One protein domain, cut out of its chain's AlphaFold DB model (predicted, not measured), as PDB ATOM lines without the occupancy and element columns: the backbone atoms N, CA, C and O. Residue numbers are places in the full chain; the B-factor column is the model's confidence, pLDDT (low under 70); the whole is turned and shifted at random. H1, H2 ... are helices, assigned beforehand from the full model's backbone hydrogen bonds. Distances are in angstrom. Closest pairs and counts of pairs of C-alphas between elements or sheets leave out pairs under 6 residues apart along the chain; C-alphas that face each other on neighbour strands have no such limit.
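This is residues 85 to 223 of the 228 residues of the protein "Energy transducer TonB" of bacterium (UniProt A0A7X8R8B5). Two helical hairpins, H1 with H2 and H6 with H7, lie on two sides of the short helix H5 in the middle, which packs on H6; short H3 and H4 stand near H5, and the long link from H4 leads back to it. The 139 printed residues hold seven named helices, H1 to H7 in chain order, and no named strand: all helix, with mostly aligned packing. The whole is compact, with a radius of gyration of the C-alphas of 15.5 A, yet elongated, spanning 53 by 34 by 24 A.

Start with H1, residues 85 to 100, which touches residues 107 to 117 of H2, residues 104 to 125; the closest C-alphas, Ala 98 and His 110, are 5.5 A apart. This hairpin runs opposite ways at a shallow tilt of 26 degrees. H3, residues 130 to 138, is near H2, with C-alphas 125 and 133 closest at 6.0 A. H4, residues 143 to 148, is near H5, residues 160 to 169, at a steep tilt of 51 degrees; Leu 145 and Asp 165 have the closest C-alphas, 7.1 A. H5 touches H6, residues 176 to 198, in a hairpin, closest at C-alphas 160 and 186, 5.4 A. H6 and H7, residues 202 to 221, touch in another, closest at C-alphas 198 and 205, 4.0 A. H1 and H7 are apart. Every O i to N i+4 pair is within hydrogen-bond range in H1, H4, H5 and H6, but 15 of 18 in H2, 4 of 5 in H3 and 14 of 16 in H7.

Find C-alpha 85 at (31.033, 32.177, -44.846), where H1 begins, 23.1 A long. H2 spans 31.7 A, H6 32.5 A and H7 29.0 A, ending at C-alpha 221, (59.878, 28.169, -28.816). H7 has a kink of 34 degrees near residue 210.

The farthest C-alphas, Asp 103 and Glu 202, are 53.2 A apart. The printed part has no cut, the link H4 to H5 is long with 11 residues, and no printed residue is under 70 in pLDDT.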
ATOM      1  N   VAL A  85      31.197  30.712 -44.807       89.56
ATOM      2  CA  VAL A  85      31.033  32.177 -44.846       89.56
ATOM      3  C   VAL A  85      30.607  32.710 -43.482       89.56
ATOM      4  O   VAL A  85      31.092  33.755 -43.043       89.56
ATOM      5  N   GLN A  86      29.723  31.986 -42.798       89.44
ATOM      6  CA  GLN A  86      29.274  32.348 -41.463       89.44
ATOM      7  C   GLN A  86      30.422  32.236 -40.458       89.44
ATOM      8  O   GLN A  86      30.680  33.204 -39.743       89.44
ATOM      9  N   TRP A  87      31.157  31.122 -40.481       93.19
ATOM     10  CA  TRP A  87      32.316  30.899 -39.621       93.19
ATOM     11  C   TRP A  87      33.362  32.012 -39.776       93.19
ATOM     12  O   TRP A  87      33.763  32.625 -38.788       93.19
ATOM     13  N   LEU A  88      33.732  32.367 -41.016       95.62
ATOM     14  CA  LEU A  88      34.683  33.456 -41.286       95.62
ATOM     15  C   LEU A  88      34.229  34.794 -40.698       95.62
ATOM     16  O   LEU A  88      35.032  35.542 -40.137       95.62
ATOM     17  N   ARG A  89      32.943  35.120 -40.861       95.88
ATOM     18  CA  ARG A  89      32.367  36.367 -40.355       95.88
ATOM     19  C   ARG A  89      32.408  36.406 -38.831       95.88
ATOM     20  O   ARG A  89      32.814  37.420 -38.270       95.88
ATOM     21  N   GLU A  90      31.999  35.319 -38.184       94.12
ATOM     22  CA  GLU A  90      31.941  35.210 -36.726       94.12
ATOM     23  C   GLU A  90      33.336  35.274 -36.108       94.12
ATOM     24  O   GLU A  90      33.563  36.106 -35.234       94.12
ATOM     25  N   VAL A  91      34.302  34.507 -36.623       97.50
ATOM     26  CA  VAL A  91      35.690  34.545 -36.136       97.50
ATOM     27  C   VAL A  91      36.278  35.950 -36.245       97.50
ATOM     28  O   VAL A  91      36.800  36.474 -35.262       97.50
ATOM     29  N   ARG A  92      36.159  36.605 -37.407       97.94
ATOM     30  CA  ARG A  92      36.688  37.968 -37.592       97.94
ATOM     31  C   ARG A  92      36.012  38.980 -36.673       97.94
ATOM     32  O   ARG A  92      36.670  39.891 -36.169       97.94
ATOM     33  N   GLN A  93      34.703  38.844 -36.467       97.56
ATOM     34  CA  GLN A  93      33.959  39.708 -35.560       97.56
ATOM     35  C   GLN A  93      34.425  39.516 -34.115       97.56
ATOM     36  O   GLN A  93      34.727  40.503 -33.450       97.56
ATOM     37  N   GLU A  94      34.526  38.276 -33.647       97.56
ATOM     38  CA  GLU A  94      34.969  37.963 -32.287       97.56
ATOM     39  C   GLU A  94      36.430  38.384 -32.064       97.56
ATOM     40  O   GLU A  94      36.729  38.992 -31.041       97.56
ATOM     41  N   GLN A  95      37.327  38.199 -33.043       98.25
ATOM     42  CA  GLN A  95      38.702  38.719 -32.979       98.25
ATOM     43  C   GLN A  95      38.739  40.249 -32.846       98.25
ATOM     44  O   GLN A  95      39.504  40.794 -32.050       98.25
ATOM     45  N   LYS A  96      37.900  40.956 -33.615       98.00
ATOM     46  CA  LYS A  96      37.793  42.419 -33.546       98.00
ATOM     47  C   LYS A  96      37.273  42.882 -32.184       98.00
ATOM     48  O   LYS A  96      37.794  43.856 -31.647       98.00
ATOM     49  N   LEU A  97      36.247  42.217 -31.652       97.88
ATOM     50  CA  LEU A  97      35.660  42.551 -30.354       97.88
ATOM     51  C   LEU A  97      36.642  42.257 -29.214       97.88
ATOM     52  O   LEU A  97      36.890  43.139 -28.398       97.88
ATOM     53  N   ALA A  98      37.281  41.084 -29.219       97.62
ATOM     54  CA  ALA A  98      38.287  40.702 -28.229       97.62
ATOM     55  C   ALA A  98      39.451  41.700 -28.160       97.62
ATOM     56  O   ALA A  98      39.894  42.052 -27.071       97.62
ATOM     57  N   ALA A  99      39.930  42.184 -29.312       95.88
ATOM     58  CA  ALA A  99      41.037  43.138 -29.378       95.88
ATOM     59  C   ALA A  99      40.702  44.518 -28.781       95.88
ATOM     60  O   ALA A  99      41.608  45.234 -28.361       95.88
ATOM     61  N   ALA A 100      39.423  44.901 -28.763       96.69
ATOM     62  CA  ALA A 100      38.961  46.184 -28.236       96.69
ATOM     63  C   ALA A 100      38.402  46.092 -26.803       96.69
ATOM     64  O   ALA A 100      38.096  47.124 -26.205       96.69
ATOM     65  N   GLU A 101      38.236  44.883 -26.261       97.56
ATOM     66  CA  GLU A 101      37.557  44.669 -24.985       97.56
ATOM     67  C   GLU A 101      38.494  44.896 -23.791       97.56
ATOM     68  O   GLU A 101      39.589  44.339 -23.690       97.56
ATOM     69  N   THR A 102      38.028  45.719 -22.856       96.12
ATOM     70  CA  THR A 102      38.765  46.099 -21.644       96.12
ATOM     71  C   THR A 102      38.231  45.381 -20.411       96.12
ATOM     72  O   THR A 102      38.999  45.105 -19.486       96.12
ATOM     73  N   ASP A 103      36.946  45.017 -20.412       97.88
ATOM     74  CA  ASP A 103      36.330  44.241 -19.346       97.88
ATOM     75  C   ASP A 103      36.833  42.793 -19.374       97.88
ATOM     76  O   ASP A 103      36.707  42.082 -20.370       97.88
ATOM     77  N   SER A 104      37.404  42.342 -18.255       95.44
ATOM     78  CA  SER A 104      38.013  41.008 -18.163       95.44
ATOM     79  C   SER A 104      37.023  39.866 -18.416       95.44
ATOM     80  O   SER A 104      37.383  38.878 -19.051       95.44
ATOM     81  N   VAL A 105      35.768  40.002 -17.976       94.31
ATOM     82  CA  VAL A 105      34.762  38.943 -18.110       94.31
ATOM     83  C   VAL A 105      34.310  38.830 -19.563       94.31
ATOM     84  O   VAL A 105      34.261  37.726 -20.106       94.31
ATOM     85  N   ARG A 106      34.016  39.956 -20.219       96.12
ATOM     86  CA  ARG A 106      33.640  39.985 -21.642       96.12
ATOM     87  C   ARG A 106      34.793  39.576 -22.550       96.12
ATOM     88  O   ARG A 106      34.582  38.815 -23.492       96.12
ATOM     89  N   PHE A 107      36.017  39.991 -22.227       97.69
ATOM     90  CA  PHE A 107      37.219  39.554 -22.934       97.69
ATOM     91  C   PHE A 107      37.328  38.021 -22.935       97.69
ATOM     92  O   PHE A 107      37.511  37.411 -23.990       97.69
ATOM     93  N   GLU A 108      37.130  37.384 -21.776       96.50
ATOM     94  CA  GLU A 108      37.121  35.921 -21.680       96.50
ATOM     95  C   GLU A 108      35.955  35.281 -22.440       96.50
ATOM     96  O   GLU A 108      36.105  34.190 -22.990       96.50
ATOM     97  N   GLN A 109      34.795  35.935 -22.520       93.25
ATOM     98  CA  GLN A 109      33.679  35.437 -23.331       93.25
ATOM     99  C   GLN A 109      34.033  35.406 -24.823       93.25
ATOM    100  O   GLN A 109      33.761  34.397 -25.476       93.25
ATOM    101  N   HIS A 110      34.677  36.450 -25.352       97.50
ATOM    102  CA  HIS A 110      35.152  36.465 -26.740       97.50
ATOM    103  C   HIS A 110      36.214  35.384 -26.988       97.50
ATOM    104  O   HIS A 110      36.120  34.624 -27.954       97.50
ATOM    105  N   CYS A 111      37.174  35.240 -26.070       96.94
ATOM    106  CA  CYS A 111      38.190  34.187 -26.128       96.94
ATOM    107  C   CYS A 111      37.564  32.781 -26.154       96.94
ATOM    108  O   CYS A 111      37.954  31.942 -26.964       96.94
ATOM    109  N   ARG A 112      36.539  32.528 -25.331       91.56
ATOM    110  CA  ARG A 112      35.809  31.247 -25.317       91.56
ATOM    111  C   ARG A 112      35.087  30.968 -26.628       91.56
ATOM    112  O   ARG A 112      35.141  29.843 -27.113       91.56
ATOM    113  N   ARG A 113      34.442  31.974 -27.222       91.50
ATOM    114  CA  ARG A 113      33.763  31.821 -28.518       91.50
ATOM    115  C   ARG A 113      34.744  31.477 -29.632       91.50
ATOM    116  O   ARG A 113      34.467  30.570 -30.412       91.50
ATOM    117  N   LEU A 114      35.896  32.148 -29.666       96.56
ATOM    118  CA  LEU A 114      36.972  31.836 -30.608       96.56
ATOM    119  C   LEU A 114      37.487  30.409 -30.412       96.56
ATOM    120  O   LEU A 114      37.544  29.655 -31.377       96.56
ATOM    121  N   TYR A 115      37.775  30.013 -29.170       93.81
ATOM    122  CA  TYR A 115      38.207  28.652 -28.855       93.81
ATOM    123  C   TYR A 115      37.209  27.603 -29.366       93.81
ATOM    124  O   TYR A 115      37.590  26.694 -30.101       93.81
ATOM    125  N   THR A 116      35.925  27.742 -29.021       85.69
ATOM    126  CA  THR A 116      34.880  26.798 -29.447       85.69
ATOM    127  C   THR A 116      34.748  26.764 -30.970       85.69
ATOM    128  O   THR A 116      34.612  25.691 -31.552       85.69
ATOM    129  N   SER A 117      34.831  27.924 -31.628       90.12
ATOM    130  CA  SER A 117      34.780  28.031 -33.089       90.12
ATOM    131  C   SER A 117      35.953  27.312 -33.771       90.12
ATOM    132  O   SER A 117      35.763  26.666 -34.804       90.12
ATOM    133  N   PHE A 118      37.152  27.382 -33.188       93.75
ATOM    134  CA  PHE A 118      38.346  26.701 -33.692       93.75
ATOM    135  C   PHE A 118      38.292  25.191 -33.448       93.75
ATOM    136  O   PHE A 118      38.586  24.424 -34.363       93.75
ATOM    137  N   ALA A 119      37.843  24.756 -32.266       86.19
ATOM    138  CA  ALA A 119      37.643  23.339 -31.962       86.19
ATOM    139  C   ALA A 119      36.605  22.709 -32.907       86.19
ATOM    140  O   ALA A 119      36.864  21.679 -33.520       86.19
ATOM    141  N   GLY A 120      35.467  23.379 -33.128       82.25
ATOM    142  CA  GLY A 120      34.428  22.899 -34.046       82.25
ATOM    143  C   GLY A 120      34.881  22.793 -35.510       82.25
ATOM    144  O   GLY A 120      34.386  21.944 -36.250       82.25
ATOM    145  N   MET A 121      35.855  23.605 -35.940       87.81
ATOM    146  CA  MET A 121      36.427  23.516 -37.289       87.81
ATOM    147  C   MET A 121      37.209  22.213 -37.516       87.81
ATOM    148  O   MET A 121      37.310  21.774 -38.663       87.81
ATOM    149  N   GLN A 122      37.739  21.581 -36.461       82.31
ATOM    150  CA  GLN A 122      38.525  20.348 -36.586       82.31
ATOM    151  C   GLN A 122      37.693  19.217 -37.199       82.31
ATOM    152  O   GLN A 122      38.114  18.646 -38.201       82.31
ATOM    153  N   ASN A 123      36.476  18.990 -36.695       79.81
ATOM    154  CA  ASN A 123      35.554  17.974 -37.220       79.81
ATOM    155  C   ASN A 123      35.202  18.220 -38.691       79.81
ATOM    156  O   ASN A 123      35.170  17.295 -39.501       79.81
ATOM    157  N   TRP A 124      34.943  19.481 -39.058       83.44
ATOM    158  CA  TRP A 124      34.674  19.822 -40.452       83.44
ATOM    159  C   TRP A 124      35.876  19.472 -41.327       83.44
ATOM    160  O   TRP A 124      35.704  18.802 -42.338       83.44
ATOM    161  N   ALA A 125      37.083  19.862 -40.918       88.38
ATOM    162  CA  ALA A 125      38.300  19.707 -41.702       88.38
ATOM    163  C   ALA A 125      38.680  18.249 -42.029       88.38
ATOM    164  O   ALA A 125      39.315  18.030 -43.060       88.38
ATOM    165  N   GLU A 126      38.271  17.260 -41.225       84.19
ATOM    166  CA  GLU A 126      38.575  15.832 -41.449       84.19
ATOM    167  C   GLU A 126      38.095  15.311 -42.811       84.19
ATOM    168  O   GLU A 126      38.715  14.432 -43.409       84.19
ATOM    169  N   THR A 127      36.996  15.865 -43.323       83.69
ATOM    170  CA  THR A 127      36.366  15.428 -44.581       83.69
ATOM    171  C   THR A 127      36.666  16.351 -45.761       83.69
ATOM    172  O   THR A 127      36.094  16.192 -46.841       83.69
ATOM    173  N   GLN A 128      37.534  17.345 -45.571       89.94
ATOM    174  CA  GLN A 128      37.735  18.438 -46.521       89.94
ATOM    175  C   GLN A 128      39.126  18.388 -47.141       89.94
ATOM    176  O   GLN A 128      40.059  17.781 -46.623       89.94
ATOM    177  N   SER A 129      39.281  19.064 -48.280       91.62
ATOM    178  CA  SER A 129      40.597  19.210 -48.892       91.62
ATOM    179  C   SER A 129      41.473  20.169 -48.086       91.62
ATOM    180  O   SER A 129      40.990  21.171 -47.553       91.62
ATOM    181  N   VAL A 130      42.787  19.918 -48.084       92.50
ATOM    182  CA  VAL A 130      43.792  20.810 -47.472       92.50
ATOM    183  C   VAL A 130      43.607  22.257 -47.936       92.50
ATOM    184  O   VAL A 130      43.643  23.174 -47.122       92.50
ATOM    185  N   TYR A 131      43.335  22.462 -49.228       92.12
ATOM    186  CA  TYR A 131      43.076  23.788 -49.787       92.12
ATOM    187  C   TYR A 131      41.860  24.465 -49.143       92.12
ATOM    188  O   TYR A 131      41.956  25.617 -48.732       92.12
ATOM    189  N   ALA A 132      40.725  23.764 -49.038       91.19
ATOM    190  CA  ALA A 132      39.502  24.339 -48.482       91.19
ATOM    191  C   ALA A 132      39.671  24.736 -47.010       91.19
ATOM    192  O   ALA A 132      39.145  25.763 -46.590       91.19
ATOM    193  N   VAL A 133      40.418  23.938 -46.245       94.38
ATOM    194  CA  VAL A 133      40.718  24.210 -44.836       94.38
ATOM    195  C   VAL A 133      41.676  25.394 -44.707       94.38
ATOM    196  O   VAL A 133      41.367  26.375 -44.028       94.38
ATOM    197  N   ASN A 134      42.812  25.344 -45.404       96.81
ATOM    198  CA  ASN A 134      43.846  26.370 -45.303       96.81
ATOM    199  C   ASN A 134      43.386  27.725 -45.859       96.81
ATOM    200  O   ASN A 134      43.773  28.758 -45.320       96.81
ATOM    201  N   ASP A 135      42.525  27.762 -46.878       95.44
ATOM    202  CA  ASP A 135      41.971  29.023 -47.386       95.44
ATOM    203  C   ASP A 135      41.213  29.808 -46.301       95.44
ATOM    204  O   ASP A 135      41.355  31.028 -46.209       95.44
ATOM    205  N   LEU A 136      40.474  29.121 -45.424       95.88
ATOM    206  CA  LEU A 136      39.782  29.761 -44.302       95.88
ATOM    207  C   LEU A 136      40.754  30.220 -43.213       95.88
ATOM    208  O   LEU A 136      40.619  31.324 -42.691       95.88
ATOM    209  N   ILE A 137      41.754  29.397 -42.890       97.31
ATOM    210  CA  ILE A 137      42.750  29.708 -41.855       97.31
ATOM    211  C   ILE A 137      43.540  30.965 -42.235       97.31
ATOM    212  O   ILE A 137      43.618  31.909 -41.448       97.31
ATOM    213  N   TRP A 138      44.051  31.038 -43.470       97.75
ATOM    214  CA  TRP A 138      44.817  32.196 -43.957       97.75
ATOM    215  C   TRP A 138      44.004  33.496 -43.965       97.75
ATOM    216  O   TRP A 138      44.577  34.583 -43.969       97.75
ATOM    217  N   GLN A 139      42.676  33.403 -43.957       97.62
ATOM    218  CA  GLN A 139      41.782  34.553 -43.920       97.62
ATOM    219  C   GLN A 139      41.556  35.136 -42.518       97.62
ATOM    220  O   GLN A 139      40.990  36.234 -42.427       97.62
ATOM    221  N   VAL A 140      41.946  34.430 -41.451       97.56
ATOM    222  CA  VAL A 140      41.681  34.836 -40.057       97.56
ATOM    223  C   VAL A 140      42.940  34.977 -39.200       97.56
ATOM    224  O   VAL A 140      42.927  35.727 -38.221       97.56
ATOM    225  N   VAL A 141      44.037  34.308 -39.555       98.19
ATOM    226  CA  VAL A 141      45.304  34.420 -38.815       98.19
ATOM    227  C   VAL A 141      46.046  35.721 -39.134       98.19
ATOM    228  O   VAL A 141      45.832  36.349 -40.174       98.19
ATOM    229  N   GLN A 142      46.929  36.154 -38.232       97.62
ATOM    230  CA  GLN A 142      47.764  37.338 -38.458       97.62
ATOM    231  C   GLN A 142      48.663  37.191 -39.703       97.62
ATOM    232  O   GLN A 142      49.230  36.117 -39.914       97.62
ATOM    233  N   PRO A 143      48.896  38.271 -40.484       97.69
ATOM    234  CA  PRO A 143      49.748  38.219 -41.675       97.69
ATOM    235  C   PRO A 143      51.171  37.714 -41.409       97.69
ATOM    236  O   PRO A 143      51.707  36.948 -42.202       97.69
ATOM    237  N   ALA A 144      51.771  38.095 -40.275       97.00
ATOM    238  CA  ALA A 144      53.106  37.629 -39.893       97.00
ATOM    239  C   ALA A 144      53.145  36.106 -39.678       97.00
ATOM    240  O   ALA A 144      54.088  35.439 -40.104       97.00
ATOM    241  N   LEU A 145      52.093  35.548 -39.070       96.88
ATOM    242  CA  LEU A 145      51.962  34.109 -38.876       96.88
ATOM    243  C   LEU A 145      51.705  33.394 -40.212       96.88
ATOM    244  O   LEU A 145      52.344  32.385 -40.502       96.88
ATOM    245  N   ALA A 146      50.831  33.949 -41.057       97.25
ATOM    246  CA  ALA A 146      50.563  33.421 -42.394       97.25
ATOM    247  C   ALA A 146      51.828  33.349 -43.269       97.25
ATOM    248  O   ALA A 146      51.996  32.390 -44.023       97.25
ATOM    249  N   GLU A 147      52.714  34.346 -43.162       97.62
ATOM    250  CA  GLU A 147      53.980  34.385 -43.898       97.62
ATOM    251  C   GLU A 147      54.979  33.349 -43.370       97.62
ATOM    252  O   GLU A 147      55.544  32.591 -44.163       97.62
ATOM    253  N   ARG A 148      55.139  33.241 -42.040       97.00
ATOM    254  CA  ARG A 148      56.009  32.228 -41.407       97.00
ATOM    255  C   ARG A 148      55.679  30.818 -41.899       97.00
ATOM    256  O   ARG A 148      56.575  30.039 -42.208       97.00
ATOM    257  N   TRP A 149      54.390  30.509 -42.013       97.25
ATOM    258  CA  TRP A 149      53.901  29.173 -42.349       97.25
ATOM    259  C   TRP A 149      53.472  29.014 -43.812       97.25
ATOM    260  O   TRP A 149      52.814  28.033 -44.160       97.25
ATOM    261  N   ARG A 150      53.864  29.930 -44.708       96.38
ATOM    262  CA  ARG A 150      53.445  29.934 -46.126       96.38
ATOM    263  C   ARG A 150      53.670  28.604 -46.854       96.38
ATOM    264  O   ARG A 150      52.872  28.237 -47.714       96.38
ATOM    265  N   SER A 151      54.716  27.863 -46.489       94.50
ATOM    266  CA  SER A 151      55.060  26.561 -47.078       94.50
ATOM    267  C   SER A 151      54.016  25.472 -46.795       94.50
ATOM    268  O   SER A 151      53.910  24.527 -47.571       94.50
ATOM    269  N   PHE A 152      53.202  25.609 -45.740       94.94
ATOM    270  CA  PHE A 152      52.118  24.667 -45.426       94.94
ATOM    271  C   PHE A 152      50.889  24.841 -46.316       94.94
ATOM    272  O   PHE A 152      50.112  23.898 -46.458       94.94
ATOM    273  N   ARG A 153      50.711  26.019 -46.934       92.69
ATOM    274  CA  ARG A 153      49.433  26.464 -47.516       92.69
ATOM    275  C   ARG A 153      48.771  25.441 -48.440       92.69
ATOM    276  O   ARG A 153      47.551  25.317 -48.413       92.69
ATOM    277  N   ASN A 154      49.558  24.695 -49.214       92.25
ATOM    278  CA  ASN A 154      49.058  23.717 -50.184       92.25
ATOM    279  C   ASN A 154      49.501  22.269 -49.903       92.25
ATOM    280  O   ASN A 154      49.258  21.407 -50.741       92.25
ATOM    281  N   GLU A 155      50.176  21.999 -48.782       92.00
ATOM    282  CA  GLU A 155      50.806  20.692 -48.526       92.00
ATOM    283  C   GLU A 155      50.058  19.912 -47.434       92.00
ATOM    284  O   GLU A 155      49.574  18.812 -47.690       92.00
ATOM    285  N   TYR A 156      49.892  20.499 -46.243       93.75
ATOM    286  CA  TYR A 156      49.216  19.869 -45.102       93.75
ATOM    287  C   TYR A 156      48.197  20.822 -44.481       93.75
ATOM    288  O   TYR A 156      48.317  22.043 -44.596       93.75
ATOM    289  N   SER A 157      47.188  20.261 -43.811       93.88
ATOM    290  CA  SER A 157      46.235  21.049 -43.028       93.88
ATOM    291  C   SER A 157      46.975  21.810 -41.927       93.88
ATOM    292  O   SER A 157      47.674  21.206 -41.114       93.88
ATOM    293  N   ALA A 158      46.825  23.132 -41.899       96.31
ATOM    294  CA  ALA A 158      47.509  24.005 -40.951       96.31
ATOM    295  C   ALA A 158      46.586  24.461 -39.809       96.31
ATOM    296  O   ALA A 158      46.700  25.586 -39.329       96.31
ATOM    297  N   LEU A 159      45.651  23.605 -39.370       95.25
ATOM    298  CA  LEU A 159      44.699  23.909 -38.283       95.25
ATOM    299  C   LEU A 159      45.384  24.413 -37.007       95.25
ATOM    300  O   LEU A 159      44.827  25.252 -36.304       95.25
ATOM    301  N   PHE A 160      46.609  23.953 -36.741       97.44
ATOM    302  CA  PHE A 160      47.420  24.409 -35.614       97.44
ATOM    303  C   PHE A 160      47.652  25.933 -35.607       97.44
ATOM    304  O   PHE A 160      47.827  26.512 -34.537       97.44
ATOM    305  N   LEU A 161      47.591  26.609 -36.762       98.12
ATOM    306  CA  LEU A 161      47.749  28.063 -36.847       98.12
ATOM    307  C   LEU A 161      46.637  28.832 -36.137       98.12
ATOM    308  O   LEU A 161      46.883  29.951 -35.698       98.12
ATOM    309  N   LEU A 162      45.439  28.258 -35.996       98.06
ATOM    310  CA  LEU A 162      44.365  28.890 -35.225       98.06
ATOM    311  C   LEU A 162      44.737  28.973 -33.739       98.06
ATOM    312  O   LEU A 162      44.509  29.998 -33.097       98.06
ATOM    313  N   TRP A 163      45.372  27.923 -33.211       98.38
ATOM    314  CA  TRP A 163      45.857  27.883 -31.832       98.38
ATOM    315  C   TRP A 163      47.075  28.783 -31.625       98.38
ATOM    316  O   TRP A 163      47.141  29.507 -30.633       98.38
ATOM    317  N   ASP A 164      48.010  28.796 -32.577       98.44
ATOM    318  CA  ASP A 164      49.181  29.677 -32.512       98.44
ATOM    319  C   ASP A 164      48.776  31.163 -32.583       98.44
ATOM    320  O   ASP A 164      49.199  31.968 -31.753       98.44
ATOM    321  N   ASP A 165      47.867  31.521 -33.497       98.56
ATOM    322  CA  ASP A 165      47.311  32.875 -33.588       98.56
ATOM    323  C   ASP A 165      46.591  33.281 -32.295       98.56
ATOM    324  O   ASP A 165      46.785  34.395 -31.803       98.56
ATOM    325  N   PHE A 166      45.806  32.372 -31.707       98.56
ATOM    326  CA  PHE A 166      45.122  32.618 -30.442       98.56
ATOM    327  C   PHE A 166      46.110  32.928 -29.312       98.56
ATOM    328  O   PHE A 166      45.923  33.917 -28.602       98.56
ATOM    329  N   LEU A 167      47.166  32.125 -29.143       97.81
ATOM    330  CA  LEU A 167      48.162  32.349 -28.087       97.81
ATOM    331  C   LEU A 167      48.899  33.672 -28.256       97.81
ATOM    332  O   LEU A 167      49.178  34.342 -27.263       97.81
ATOM    333  N   GLN A 168      49.196  34.061 -29.496       97.25
ATOM    334  CA  GLN A 168      49.868  35.328 -29.779       97.25
ATOM    335  C   GLN A 168      48.964  36.533 -29.502       97.25
ATOM    336  O   GLN A 168      49.429  37.535 -28.961       97.25
ATOM    337  N   ARG A 169      47.670  36.446 -29.840       97.88
ATOM    338  CA  ARG A 169      46.712  37.545 -29.629       97.88
ATOM    339  C   ARG A 169      46.232  37.661 -28.185       97.88
ATOM    340  O   ARG A 169      46.020  38.771 -27.703       97.88
ATOM    341  N   TYR A 170      46.034  36.533 -27.507       97.88
ATOM    342  CA  TYR A 170      45.355  36.468 -26.210       97.88
ATOM    343  C   TYR A 170      46.177  35.735 -25.136       97.88
ATOM    344  O   TYR A 170      45.628  34.894 -24.419       97.88
ATOM    345  N   PRO A 171      47.467  36.071 -24.934       96.75
ATOM    346  CA  PRO A 171      48.328  35.360 -23.981       96.75
ATOM    347  C   PRO A 171      47.846  35.480 -22.530       96.75
ATOM    348  O   PRO A 171      48.194  34.665 -21.681       96.75
ATOM    349  N   ARG A 172      47.033  36.501 -22.240       96.00
ATOM    350  CA  ARG A 172      46.452  36.753 -20.918       96.00
ATOM    351  C   ARG A 172      45.150  35.995 -20.649       96.00
ATOM    352  O   ARG A 172      44.626  36.125 -19.547       96.00
ATOM    353  N   SER A 173      44.591  35.296 -21.641       97.56
ATOM    354  CA  SER A 173      43.338  34.572 -21.434       97.56
ATOM    355  C   SER A 173      43.540  33.409 -20.468       97.56
ATOM    356  O   SER A 173      44.555  32.713 -20.528       97.56
ATOM    357  N   ALA A 174      42.536  33.125 -19.641       94.81
ATOM    358  CA  ALA A 174      42.507  31.917 -18.816       94.81
ATOM    359  C   ALA A 174      42.617  30.617 -19.646       94.81
ATOM    360  O   ALA A 174      43.016  29.579 -19.120       94.81
ATOM    361  N   LEU A 175      42.292  30.666 -20.944       95.06
ATOM    362  CA  LEU A 175      42.415  29.543 -21.875       95.06
ATOM    363  C   LEU A 175      43.837  29.332 -22.415       95.06
ATOM    364  O   LEU A 175      44.084  28.301 -23.035       95.06
ATOM    365  N   ALA A 176      44.777  30.258 -22.197       96.81
ATOM    366  CA  ALA A 176      46.103  30.201 -22.817       96.81
ATOM    367  C   ALA A 176      46.866  28.902 -22.495       96.81
ATOM    368  O   ALA A 176      47.512  28.334 -23.371       96.81
ATOM    369  N   GLY A 177      46.748  28.384 -21.266       94.31
ATOM    370  CA  GLY A 177      47.347  27.097 -20.895       94.31
ATOM    371  C   GLY A 177      46.795  25.936 -21.725       94.31
ATOM    372  O   GLY A 177      47.562  25.181 -22.316       94.31
ATOM    373  N   ARG A 178      45.466  25.859 -21.850       94.69
ATOM    374  CA  ARG A 178      44.791  24.823 -22.637       94.69
ATOM    375  C   ARG A 178      45.116  24.932 -24.128       94.69
ATOM    376  O   ARG A 178      45.498  23.947 -24.744       94.69
ATOM    377  N   VAL A 179      45.054  26.137 -24.694       97.38
ATOM    378  CA  VAL A 179      45.378  26.356 -26.114       97.38
ATOM    379  C   VAL A 179      46.834  26.003 -26.417       97.38
ATOM    380  O   VAL A 179      47.131  25.504 -27.498       97.38
ATOM    381  N   ARG A 180      47.754  26.207 -25.464       97.81
ATOM    382  CA  ARG A 180      49.139  25.744 -25.601       97.81
ATOM    383  C   ARG A 180      49.219  24.224 -25.709       97.81
ATOM    384  O   ARG A 180      49.970  23.736 -26.548       97.81
ATOM    385  N   GLU A 181      48.459  23.483 -24.910       95.06
ATOM    386  CA  GLU A 181      48.387  22.019 -25.013       95.06
ATOM    387  C   GLU A 181      47.803  21.574 -26.364       95.06
ATOM    388  O   GLU A 181      48.380  20.706 -27.021       95.06
ATOM    389  N   ASP A 182      46.723  22.215 -26.823       94.94
ATOM    390  CA  ASP A 182      46.101  21.909 -28.118       94.94
ATOM    391  C   ASP A 182      47.034  22.229 -29.299       94.94
ATOM    392  O   ASP A 182      47.119  21.450 -30.252       94.94
ATOM    393  N   LEU A 183      47.789  23.332 -29.226       97.94
ATOM    394  CA  LEU A 183      48.820  23.675 -30.208       97.94
ATOM    395  C   LEU A 183      49.932  22.623 -30.240       97.94
ATOM    396  O   LEU A 183      50.311  22.176 -31.321       97.94
ATOM    397  N   LEU A 184      50.447  22.218 -29.075       96.50
ATOM    398  CA  LEU A 184      51.494  21.200 -28.982       96.50
ATOM    399  C   LEU A 184      51.039  19.880 -29.598       96.50
ATOM    400  O   LEU A 184      51.746  19.318 -30.434       96.50
ATOM    401  N   LYS A 185      49.837  19.419 -29.241       93.88
ATOM    402  CA  LYS A 185      49.246  18.217 -29.827       93.88
ATOM    403  C   LYS A 185      49.122  18.346 -31.346       93.88
ATOM    404  O   LYS A 185      49.574  17.464 -32.068       93.88
ATOM    405  N   ALA A 186      48.568  19.455 -31.836       95.56
ATOM    406  CA  ALA A 186      48.360  19.661 -33.267       95.56
ATOM    407  C   ALA A 186      49.677  19.718 -34.066       95.56
ATOM    408  O   ALA A 186      49.732  19.196 -35.179       95.56
ATOM    409  N   LEU A 187      50.736  20.314 -33.503       97.25
ATOM    410  CA  LEU A 187      52.073  20.338 -34.108       97.25
ATOM    411  C   LEU A 187      52.689  18.936 -34.188       97.25
ATOM    412  O   LEU A 187      53.197  18.557 -35.241       97.25
ATOM    413  N   LEU A 188      52.602  18.148 -33.114       93.56
ATOM    414  CA  LEU A 188      53.112  16.773 -33.092       93.56
ATOM    415  C   LEU A 188      52.336  15.857 -34.054       93.56
ATOM    416  O   LEU A 188      52.944  15.055 -34.764       93.56
ATOM    417  N   ASP A 189      51.010  16.004 -34.127       93.12
ATOM    418  CA  ASP A 189      50.151  15.220 -35.024       93.12
ATOM    419  C   ASP A 189      50.510  15.476 -36.507       93.12
ATOM    420  O   ASP A 189      50.640  14.537 -37.309       93.12
ATOM    421  N   VAL A 190      50.729  16.744 -36.893       95.00
ATOM    422  CA  VAL A 190      51.136  17.083 -38.269       95.00
ATOM    423  C   VAL A 190      52.590  16.690 -38.548       95.00
ATOM    424  O   VAL A 190      52.872  16.182 -39.634       95.00
ATOM    425  N   GLU A 191      53.498  16.824 -37.576       95.69
ATOM    426  CA  GLU A 191      54.885  16.354 -37.691       95.69
ATOM    427  C   GLU A 191      54.937  14.850 -37.980       95.69
ATOM    428  O   GLU A 191      55.588  14.413 -38.934       95.69
ATOM    429  N   TYR A 192      54.206  14.058 -37.191       92.69
ATOM    430  CA  TYR A 192      54.093  12.614 -37.367       92.69
ATOM    431  C   TYR A 192      53.586  12.260 -38.768       92.69
ATOM    432  O   TYR A 192      54.180  11.427 -39.460       92.69
ATOM    433  N   THR A 193      52.532  12.943 -39.221       92.81
ATOM    434  CA  THR A 193      51.963  12.748 -40.560       92.81
ATOM    435  C   THR A 193      52.992  13.028 -41.655       92.81
ATOM    436  O   THR A 193      53.180  12.196 -42.547       92.81
ATOM    437  N   ILE A 194      53.708  14.155 -41.571       94.38
ATOM    438  CA  ILE A 194      54.753  14.523 -42.533       94.38
ATOM    439  C   ILE A 194      55.859  13.464 -42.550       94.38
ATOM    440  O   ILE A 194      56.267  13.023 -43.626       94.38
ATOM    441  N   ARG A 195      56.334  13.017 -41.379       94.19
ATOM    442  CA  ARG A 195      57.389  11.996 -41.273       94.19
ATOM    443  C   ARG A 195      56.973  10.683 -41.931       94.19
ATOM    444  O   ARG A 195      57.746  10.142 -42.720       94.19
ATOM    445  N   LEU A 196      55.759  10.195 -41.668       92.19
ATOM    446  CA  LEU A 196      55.239   8.986 -42.316       92.19
ATOM    447  C   LEU A 196      55.204   9.119 -43.839       92.19
ATOM    448  O   LEU A 196      55.543   8.184 -44.563       92.19
ATOM    449  N   ASP A 197      54.806  10.284 -44.330       92.00
ATOM    450  CA  ASP A 197      54.727  10.559 -45.755       92.00
ATOM    451  C   ASP A 197      56.106  10.681 -46.420       92.00
ATOM    452  O   ASP A 197      56.280  10.229 -47.556       92.00
ATOM    453  N   CYS A 198      57.109  11.196 -45.705       92.44
ATOM    454  CA  CYS A 198      58.502  11.227 -46.156       92.44
ATOM    455  C   CYS A 198      59.080   9.819 -46.363       92.44
ATOM    456  O   CYS A 198      59.837   9.609 -47.307       92.44
ATOM    457  N   LEU A 199      58.684   8.837 -45.542       91.25
ATOM    458  CA  LEU A 199      59.116   7.439 -45.697       91.25
ATOM    459  C   LEU A 199      58.558   6.771 -46.964       91.25
ATOM    460  O   LEU A 199      59.077   5.750 -47.405       91.25
ATOM    461  N   ARG A 200      57.491   7.327 -47.548       89.31
ATOM    462  CA  ARG A 200      56.782   6.740 -48.695       89.31
ATOM    463  C   ARG A 200      57.288   7.239 -50.050       89.31
ATOM    464  O   ARG A 200      56.945   6.644 -51.068       89.31
ATOM    465  N   SER A 201      58.039   8.345 -50.103       90.00
ATOM    466  CA  SER A 201      58.517   8.933 -51.364       90.00
ATOM    467  C   SER A 201      59.641   9.947 -51.150       90.00
ATOM    468  O   SER A 201      59.497  10.872 -50.353       90.00
ATOM    469  N   GLU A 202      60.700   9.872 -51.963       84.56
ATOM    470  CA  GLU A 202      61.786  10.869 -51.977       84.56
ATOM    471  C   GLU A 202      61.293  12.294 -52.281       84.56
ATOM    472  O   GLU A 202      61.782  13.269 -51.710       84.56
ATOM    473  N   SER A 203      60.284  12.430 -53.149       85.44
ATOM    474  CA  SER A 203      59.678  13.729 -53.469       85.44
ATOM    475  C   SER A 203      59.014  14.352 -52.235       85.44
ATOM    476  O   SER A 203      59.206  15.538 -51.950       85.44
ATOM    477  N   LYS A 204      58.293  13.534 -51.452       86.69
ATOM    478  CA  LYS A 204      57.699  13.965 -50.181       86.69
ATOM    479  C   LYS A 204      58.770  14.249 -49.128       86.69
ATOM    480  O   LYS A 204      58.656  15.258 -48.443       86.69
ATOM    481  N   ALA A 205      59.832  13.443 -49.059       86.12
ATOM    482  CA  ALA A 205      60.954  13.667 -48.146       86.12
ATOM    483  C   ALA A 205      61.610  15.040 -48.353       86.12
ATOM    484  O   ALA A 205      61.841  15.774 -47.393       86.12
ATOM    485  N   ARG A 206      61.840  15.431 -49.614       85.94
ATOM    486  CA  ARG A 206      62.471  16.717 -49.938       85.94
ATOM    487  C   ARG A 206      61.643  17.918 -49.483       85.94
ATOM    488  O   ARG A 206      62.205  18.875 -48.965       85.94
ATOM    489  N   LYS A 207      60.324  17.873 -49.683       84.38
ATOM    490  CA  LYS A 207      59.410  18.937 -49.239       84.38
ATOM    491  C   LYS A 207      59.189  18.917 -47.728       84.38
ATOM    492  O   LYS A 207      59.122  19.970 -47.104       84.38
ATOM    493  N   GLY A 208      59.072  17.721 -47.156       89.44
ATOM    494  CA  GLY A 208      58.788  17.515 -45.743       89.44
ATOM    495  C   GLY A 208      59.882  18.057 -44.834       89.44
ATOM    496  O   GLY A 208      59.546  18.624 -43.804       89.44
ATOM    497  N   LEU A 209      61.155  17.984 -45.238       89.88
ATOM    498  CA  LEU A 209      62.277  18.473 -44.428       89.88
ATOM    499  C   LEU A 209      62.097  19.942 -44.002       89.88
ATOM    500  O   LEU A 209      62.117  20.242 -42.817       89.88
ATOM    501  N   THR A 210      61.794  20.837 -44.949       91.00
ATOM    502  CA  THR A 210      61.573  22.266 -44.650       91.00
ATOM    503  C   THR A 210      60.358  22.502 -43.749       91.00
ATOM    504  O   THR A 210      60.344  23.444 -42.964       91.00
ATOM    505  N   LEU A 211      59.320  21.668 -43.856       95.56
ATOM    506  CA  LEU A 211      58.133  21.772 -43.002       95.56
ATOM    507  C   LEU A 211      58.419  21.276 -41.579       95.56
ATOM    508  O   LEU A 211      57.947  21.883 -40.620       95.56
ATOM    509  N   LEU A 212      59.201  20.201 -41.448       96.31
ATOM    510  CA  LEU A 212      59.627  19.647 -40.165       96.31
ATOM    511  C   LEU A 212      60.531  20.624 -39.409       96.31
ATOM    512  O   LEU A 212      60.329  20.803 -38.212       96.31
ATOM    513  N   ASP A 213      61.441  21.315 -40.100       95.50
ATOM    514  CA  ASP A 213      62.297  22.338 -39.487       95.50
ATOM    515  C   ASP A 213      61.464  23.481 -38.874       95.50
ATOM    516  O   ASP A 213      61.715  23.893 -37.742       95.50
ATOM    517  N   LEU A 214      60.422  23.949 -39.578       96.69
ATOM    518  CA  LEU A 214      59.497  24.975 -39.066       96.69
ATOM    519  C   LEU A 214      58.724  24.495 -37.829       96.69
ATOM    520  O   LEU A 214      58.549  25.251 -36.871       96.69
ATOM    521  N   ILE A 215      58.260  23.240 -37.838       97.25
ATOM    522  CA  ILE A 215      57.583  22.644 -36.679       97.25
ATOM    523  C   ILE A 215      58.545  22.550 -35.496       97.25
ATOM    524  O   ILE A 215      58.190  22.960 -34.393       97.25
ATOM    525  N   GLN A 216      59.761  22.053 -35.717       96.56
ATOM    526  CA  GLN A 216      60.758  21.882 -34.667       96.56
ATOM    527  C   GLN A 216      61.165  23.222 -34.045       96.56
ATOM    528  O   GLN A 216      61.267  23.322 -32.820       96.56
ATOM    529  N   GLU A 217      61.340  24.266 -34.859       96.81
ATOM    530  CA  GLU A 217      61.582  25.625 -34.372       96.81
ATOM    531  C   GLU A 217      60.434  26.087 -33.462       96.81
ATOM    532  O   GLU A 217      60.674  26.532 -32.336       96.81
ATOM    533  N   ARG A 218      59.176  25.908 -33.890       97.12
ATOM    534  CA  ARG A 218      58.021  26.312 -33.079       97.12
ATOM    535  C   ARG A 218      57.874  25.490 -31.797       97.12
ATOM    536  O   ARG A 218      57.563  26.056 -30.752       97.12
ATOM    537  N   LEU A 219      58.113  24.181 -31.843       96.69
ATOM    538  CA  LEU A 219      58.107  23.315 -30.659       96.69
ATOM    539  C   LEU A 219      59.172  23.754 -29.641       96.69
ATOM    540  O   LEU A 219      58.877  23.840 -28.448       96.69
ATOM    541  N   SER A 220      60.366  24.119 -30.115       95.31
ATOM    542  CA  SER A 220      61.443  24.667 -29.283       95.31
ATOM    543  C   SER A 220      61.041  25.990 -28.620       95.31
ATOM    544  O   SER A 220      61.194  26.144 -27.408       95.31
ATOM    545  N   GLU A 221      60.428  26.917 -29.368       95.44
ATOM    546  CA  GLU A 221      59.878  28.169 -28.816       95.44
ATOM    547  C   GLU A 221      58.797  27.927 -27.752       95.44
ATOM    548  O   GLU A 221      58.642  28.720 -26.822       95.44
ATOM    549  N   LEU A 222      58.047  26.830 -27.874       94.00
ATOM    550  CA  LEU A 222      57.056  26.406 -26.889       94.00
ATOM    551  C   LEU A 222      57.678  25.654 -25.703       94.00
ATOM    552  O   LEU A 222      56.943  25.275 -24.793       94.00
ATOM    553  N   GLY A 223      58.999  25.464 -25.666       90.81
ATOM    554  CA  GLY A 223      59.720  24.799 -24.581       90.81
ATOM    555  C   GLY A 223      59.734  23.271 -24.670       90.81
ATOM    556  O   GLY A 223      60.034  22.613 -23.675       90.81
TER     557      GLY A 223